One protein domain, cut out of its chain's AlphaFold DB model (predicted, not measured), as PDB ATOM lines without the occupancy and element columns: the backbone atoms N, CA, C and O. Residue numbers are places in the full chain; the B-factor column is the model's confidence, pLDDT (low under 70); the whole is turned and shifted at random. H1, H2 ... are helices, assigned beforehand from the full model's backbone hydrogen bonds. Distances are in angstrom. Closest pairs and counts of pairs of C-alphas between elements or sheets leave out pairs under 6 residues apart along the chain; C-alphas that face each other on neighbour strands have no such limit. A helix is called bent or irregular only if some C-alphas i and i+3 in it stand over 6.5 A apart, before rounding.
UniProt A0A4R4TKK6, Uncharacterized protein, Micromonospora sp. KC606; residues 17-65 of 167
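What this domain is: This is residues 17 to 65 of the 167 residues of an uncharacterized protein of Micromonospora sp. KC606 (UniProt A0A4R4TKK6). Two helices that share no core, H1 and the longer H2, lie toward opposite ends of a rod-like outline with a wide loop, residues 28 to 44, between them, and residues 52 to 65, of which 52 to 60 belong to H2, stick out as an arm. H1 runs away from H2, the loop of residues 28 to 44 folds back and swings out to one side, and H2 then runs off toward the opposite end. The printed part has 49 residues with two named helices, in the order H1, H2, and no named strand; the class is all helix. The whole is extended, with a radius of gyration of the C-alphas of 15.7 A and spans of 48 by 22 by 16 A.

Where its parts are: H2 holds residues 45 to 60 and measures 22.7 A from first to last C-alpha. It begins with C-alpha 45 at (114.855, 49.347, 64.555) and ends with C-alpha 60 at (123.287, 28.973, 69.806). H1 holds residues 17 to 27 and measures 15.1 A, beginning with C-alpha 17 at (106.843, 53.846, 72.698).

How they stand to each other: H2 and H1 are apart, with no C-alpha of the one within 8 A of the other. Residues 52 to 65, of which 52 to 60 belong to H2, stand free. In H1 and H2 every O i to N i+4 pair is within hydrogen-bond range. Neither helix is bent.

The domain as a whole: The two C-alphas farthest apart are those of Gly 28 and Gln 64, at 48.0 A. Without residues 52 to 65, the body of 35 residues spans 29 by 20 by 9 A. The link from H1 to H2 is long, with 17 residues. The printed part has no cut. The mean pLDDT of the printed part is 80.5, and residues 33 to 39 and 63 to 65 are under 70.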
ATOM      1  N   ALA A  17     107.323  53.194  71.485       85.94
ATOM      2  CA  ALA A  17     106.843  53.846  72.698       85.94
ATOM      3  C   ALA A  17     107.944  54.059  73.745       85.94
ATOM      4  O   ALA A  17     107.939  55.087  74.412       85.94
ATOM      5  N   ASN A  18     108.906  53.138  73.891       88.25
ATOM      6  CA  ASN A  18     110.044  53.345  74.793       88.25
ATOM      7  C   ASN A  18     110.931  54.503  74.319       88.25
ATOM      8  O   ASN A  18     111.351  55.324  75.135       88.25
ATOM      9  N   VAL A  19     111.155  54.606  73.007       88.19
ATOM     10  CA  VAL A  19     111.883  55.732  72.402       88.19
ATOM     11  C   VAL A  19     111.141  57.047  72.648       88.19
ATOM     12  O   VAL A  19     111.739  58.010  73.128       88.19
ATOM     13  N   ALA A  20     109.831  57.081  72.381       86.06
ATOM     14  CA  ALA A  20     109.002  58.265  72.597       86.06
ATOM     15  C   ALA A  20     108.946  58.676  74.077       86.06
ATOM     16  O   ALA A  20     109.065  59.860  74.388       86.06
ATOM     17  N   ALA A  21     108.829  57.709  74.991       84.50
ATOM     18  CA  ALA A  21     108.859  57.943  76.432       84.50
ATOM     19  C   ALA A  21     110.186  58.573  76.870       84.50
ATOM     20  O   ALA A  21     110.191  59.600  77.543       84.50
ATOM     21  N   THR A  22     111.304  58.013  76.408       85.44
ATOM     22  CA  THR A  22     112.650  58.519  76.718       85.44
ATOM     23  C   THR A  22     112.842  59.948  76.196       85.44
ATOM     24  O   THR A  22     113.401  60.799  76.885       85.44
ATOM     25  N   ALA A  23     112.347  60.245  74.990       84.31
ATOM     26  CA  ALA A  23     112.405  61.587  74.411       84.31
ATOM     27  C   ALA A  23     111.516  62.594  75.164       84.31
ATOM     28  O   ALA A  23     111.918  63.743  75.374       84.31
ATOM     29  N   ALA A  24     110.323  62.173  75.590       83.44
ATOM     30  CA  ALA A  24     109.419  62.989  76.394       83.44
ATOM     31  C   ALA A  24     110.037  63.324  77.760       83.44
ATOM     32  O   ALA A  24     110.062  64.487  78.147       83.44
ATOM     33  N   GLU A  25     110.628  62.338  78.441       83.12
ATOM     34  CA  GLU A  25     111.342  62.551  79.706       83.12
ATOM     35  C   GLU A  25     112.520  63.517  79.540       83.12
ATOM     36  O   GLU A  25     112.649  64.474  80.306       83.12
ATOM     37  N   ALA A  26     113.347  63.329  78.506       83.12
ATOM     38  CA  ALA A  26     114.502  64.189  78.245       83.12
ATOM     39  C   ALA A  26     114.115  65.643  77.912       83.12
ATOM     40  O   ALA A  26     114.877  66.567  78.198       83.12
ATOM     41  N   SER A  27     112.941  65.853  77.312       84.44
ATOM     42  CA  SER A  27     112.411  67.179  76.970       84.44
ATOM     43  C   SER A  27     111.502  67.782  78.048       84.44
ATOM     44  O   SER A  27     111.072  68.927  77.902       84.44
ATOM     45  N   GLY A  28     111.225  67.050  79.134       82.06
ATOM     46  CA  GLY A  28     110.311  67.473  80.198       82.06
ATOM     47  C   GLY A  28     108.840  67.528  79.770       82.06
ATOM     48  O   GLY A  28     108.057  68.267  80.366       82.06
ATOM     49  N   ALA A  29     108.456  66.796  78.725       78.06
ATOM     50  CA  ALA A  29     107.089  66.776  78.225       78.06
ATOM     51  C   ALA A  29     106.163  65.976  79.158       78.06
ATOM     52  O   ALA A  29     106.441  64.831  79.504       78.06
ATOM     53  N   GLU A  30     105.010  66.550  79.515       72.44
ATOM     54  CA  GLU A  30     104.014  65.900  80.388       72.44
ATOM     55  C   GLU A  30     103.234  64.762  79.700       72.44
ATOM     56  O   GLU A  30     102.488  64.029  80.352       72.44
ATOM     57  N   ARG A  31     103.371  64.606  78.377       71.88
ATOM     58  CA  ARG A  31     102.666  63.595  77.580       71.88
ATOM     59  C   ARG A  31     103.588  62.919  76.574       71.88
ATOM     60  O   ARG A  31     104.331  63.584  75.860       71.88
ATOM     61  N   ILE A  32     103.446  61.600  76.482       70.69
ATOM     62  CA  ILE A  32     104.057  60.762  75.450       70.69
ATOM     63  C   ILE A  32     103.028  60.624  74.329       70.69
ATOM     64  O   ILE A  32     101.937  60.098  74.558       70.69
ATOM     65  N   ASP A  33     103.349  61.128  73.142       66.12
ATOM     66  CA  ASP A  33     102.471  60.998  71.981       66.12
ATOM     67  C   ASP A  33     102.625  59.595  71.378       66.12
ATOM     68  O   ASP A  33     103.666  59.256  70.811       66.12
ATOM     69  N   LEU A  34     101.608  58.751  71.563       67.19
ATOM     70  CA  LEU A  34     101.553  57.394  71.025       67.19
ATOM     71  C   LEU A  34     100.378  57.288  70.054       67.19
ATOM     72  O   LEU A  34      99.221  57.434  70.441       67.19
ATOM     73  N   SER A  35     100.675  56.975  68.792       69.81
ATOM     74  CA  SER A  35      99.680  56.770  67.730       69.81
ATOM     75  C   SER A  35      99.052  55.369  67.725       69.81
ATOM     76  O   SER A  35      98.137  55.111  66.943       69.81
ATOM     77  N   HIS A  36      99.538  54.455  68.571       68.75
ATOM     78  CA  HIS A  36      99.140  53.046  68.600       68.75
ATOM     79  C   HIS A  36      98.503  52.664  69.938       68.75
ATOM     80  O   HIS A  36      98.837  53.224  70.983       68.75
ATOM     81  N   ARG A  37      97.602  51.670  69.917       69.88
ATOM     82  CA  ARG A  37      97.178  50.992  71.152       69.88
ATOM     83  C   ARG A  37      98.400  50.302  71.757       69.88
ATOM     84  O   ARG A  37      99.233  49.803  71.012       69.88
ATOM     85  N   ASP A  38      98.462  50.215  73.082       62.78
ATOM     86  CA  ASP A  38      99.611  49.647  73.807       62.78
ATOM     87  C   ASP A  38     100.005  48.239  73.309       62.78
ATOM     88  O   ASP A  38     101.178  47.939  73.113       62.78
ATOM     89  N   ALA A  39      99.010  47.406  72.980       57.47
ATOM     90  CA  ALA A  39      99.218  46.062  72.435       57.47
ATOM     91  C   ALA A  39      99.753  46.023  70.986       57.47
ATOM     92  O   ALA A  39     100.257  44.989  70.561       57.47
ATOM     93  N   ASP A  40      99.643  47.123  70.238       76.81
ATOM     94  CA  ASP A  40     100.018  47.213  68.820       76.81
ATOM     95  C   ASP A  40     101.299  48.040  68.603       76.81
ATOM     96  O   ASP A  40     101.624  48.384  67.465       76.81
ATOM     97  N   VAL A  41     102.013  48.424  69.669       80.62
ATOM     98  CA  VAL A  41     103.230  49.240  69.550       80.62
ATOM     99  C   VAL A  41     104.343  48.410  68.895       80.62
ATOM    100  O   VAL A  41     104.766  47.401  69.468       80.62
ATOM    101  N   PRO A  42     104.871  48.828  67.731       85.38
ATOM    102  CA  PRO A  42     105.945  48.099  67.071       85.38
ATOM    103  C   PRO A  42     107.279  48.250  67.818       85.38
ATOM    104  O   PRO A  42     107.502  49.188  68.593       85.38
ATOM    105  N   LEU A  43     108.203  47.331  67.539       88.00
ATOM    106  CA  LEU A  43     109.599  47.486  67.940       88.00
ATOM    107  C   LEU A  43     110.238  48.669  67.198       88.00
ATOM    108  O   LEU A  43     109.861  48.986  66.070       88.00
ATOM    109  N   SER A  44     111.209  49.327  67.829       92.38
ATOM    110  CA  SER A  44     112.119  50.223  67.109       92.38
ATOM    111  C   SER A  44     113.070  49.393  66.233       92.38
ATOM    112  O   SER A  44     113.201  48.182  66.423       92.38
ATOM    113  N   ALA A  45     113.804  50.033  65.316       93.12
ATOM    114  CA  ALA A  45     114.855  49.347  64.555       93.12
ATOM    115  C   ALA A  45     115.878  48.659  65.487       93.12
ATOM    116  O   ALA A  45     116.260  47.509  65.272       93.12
ATOM    117  N   THR A  46     116.242  49.323  66.588       95.81
ATOM    118  CA  THR A  46     117.090  48.750  67.640       95.81
ATOM    119  C   THR A  46     116.399  47.592  68.364       95.81
ATOM    120  O   THR A  46     117.027  46.564  68.612       95.81
ATOM    121  N   GLY A  47     115.103  47.703  68.667       92.75
ATOM    122  CA  GLY A  47     114.314  46.609  69.233       92.75
ATOM    123  C   GLY A  47     114.276  45.365  68.346       92.75
ATOM    124  O   GLY A  47     114.403  44.244  68.844       92.75
ATOM    125  N   GLU A  48     114.171  45.535  67.027       88.62
ATOM    126  CA  GLU A  48     114.265  44.426  66.076       88.62
ATOM    127  C   GLU A  48     115.658  43.786  66.073       88.62
ATOM    128  O   GLU A  48     115.781  42.560  66.072       88.62
ATOM    129  N   GLU A  49     116.729  44.584  66.103       93.31
ATOM    130  CA  GLU A  49     118.098  44.069  66.223       93.31
ATOM    131  C   GLU A  49     118.302  43.277  67.520       93.31
ATOM    132  O   GLU A  49     118.892  42.191  67.487       93.31
ATOM    133  N   GLN A  50     117.766  43.768  68.642       92.69
ATOM    134  CA  GLN A  50     117.768  43.075  69.934       92.69
ATOM    135  C   GLN A  50     117.011  41.745  69.859       92.69
ATOM    136  O   GLN A  50     117.514  40.719  70.332       92.69
ATOM    137  N   ALA A  51     115.832  41.727  69.231       80.38
ATOM    138  CA  ALA A  51     115.059  40.508  69.011       80.38
ATOM    139  C   ALA A  51     115.837  39.499  68.149       80.38
ATOM    140  O   ALA A  51     115.971  38.335  68.534       80.38
ATOM    141  N   ARG A  52     116.442  39.943  67.035       83.00
ATOM    142  CA  ARG A  52     117.285  39.091  66.171       83.00
ATOM    143  C   ARG A  52     118.517  38.566  66.915       83.00
ATOM    144  O   ARG A  52     118.879  37.402  66.756       83.00
ATOM    145  N   ALA A  53     119.168  39.387  67.738       89.12
ATOM    146  CA  ALA A  53     120.315  38.972  68.548       89.12
ATOM    147  C   ALA A  53     119.923  37.930  69.603       89.12
ATOM    148  O   ALA A  53     120.607  36.916  69.747       89.12
ATOM    149  N   THR A  54     118.790  38.137  70.275       85.56
ATOM    150  CA  THR A  54     118.234  37.185  71.242       85.56
ATOM    151  C   THR A  54     117.881  35.862  70.565       85.56
ATOM    152  O   THR A  54     118.222  34.803  71.085       85.56
ATOM    153  N   ALA A  55     117.283  35.904  69.371       76.88
ATOM    154  CA  ALA A  55     117.003  34.713  68.575       76.88
ATOM    155  C   ALA A  55     118.286  33.953  68.199       76.88
ATOM    156  O   ALA A  55     118.344  32.738  68.374       76.88
ATOM    157  N   ARG A  56     119.343  34.652  67.756       85.31
ATOM    158  CA  ARG A  56     120.654  34.035  67.470       85.31
ATOM    159  C   ARG A  56     121.281  33.393  68.707       85.31
ATOM    160  O   ARG A  56     121.853  32.315  68.596       85.31
ATOM    161  N   TRP A  57     121.169  34.034  69.870       87.62
ATOM    162  CA  TRP A  57     121.655  33.474  71.132       87.62
ATOM    163  C   TRP A  57     120.852  32.238  71.554       87.62
ATOM    164  O   TRP A  57     121.440  31.202  71.843       87.62
ATOM    165  N   LEU A  58     119.518  32.288  71.508       81.12
ATOM    166  CA  LEU A  58     118.678  31.114  71.773       81.12
ATOM    167  C   LEU A  58     119.017  29.966  70.814       81.12
ATOM    168  O   LEU A  58     119.151  28.822  71.238       81.12
ATOM    169  N   ALA A  59     119.228  30.273  69.534       73.44
ATOM    170  CA  ALA A  59     119.646  29.309  68.524       73.44
ATOM    171  C   ALA A  59     121.093  28.816  68.691       73.44
ATOM    172  O   ALA A  59     121.449  27.819  68.072       73.44
ATOM    173  N   SER A  60     121.934  29.459  69.506       82.12
ATOM    174  CA  SER A  60     123.287  28.973  69.806       82.12
ATOM    175  C   SER A  60     123.339  28.061  71.033       82.12
ATOM    176  O   SER A  60     124.310  27.323  71.193       82.12
ATOM    177  N   LEU A  61     122.287  28.038  71.863       83.19
ATOM    178  CA  LEU A  61     122.201  27.122  73.004       83.19
ATOM    179  C   LEU A  61     122.255  25.656  72.530       83.19
ATOM    180  O   LEU A  61     121.824  25.358  71.411       83.19
ATOM    181  N   PRO A  62     122.751  24.709  73.345       80.31
ATOM    182  CA  PRO A  62     122.647  23.286  73.018       80.31
ATOM    183  C   PRO A  62     121.178  22.881  72.823       80.31
ATOM    184  O   PRO A  62     120.303  23.449  73.470       80.31
ATOM    185  N   GLY A  63     120.885  21.902  71.958       67.12
ATOM    186  CA  GLY A  63     119.503  21.558  71.568       67.12
ATOM    187  C   GLY A  63     118.555  21.304  72.750       67.12
ATOM    188  O   GLY A  63     117.444  21.817  72.767       67.12
ATOM    189  N   GLN A  64     119.037  20.629  73.799       66.44
ATOM    190  CA  GLN A  64     118.297  20.380  75.049       66.44
ATOM    191  C   GLN A  64     117.951  21.643  75.868       66.44
ATOM    192  O   GLN A  64     117.189  21.574  76.828       66.44
ATOM    193  N   HIS A  65     118.542  22.784  75.516       67.25
ATOM    194  CA  HIS A  65     118.394  24.081  76.168       67.25
ATOM    195  C   HIS A  65     117.711  25.109  75.254       67.25
ATOM    196  O   HIS A  65     117.583  26.260  75.645       67.25
TER     197      HIS A  65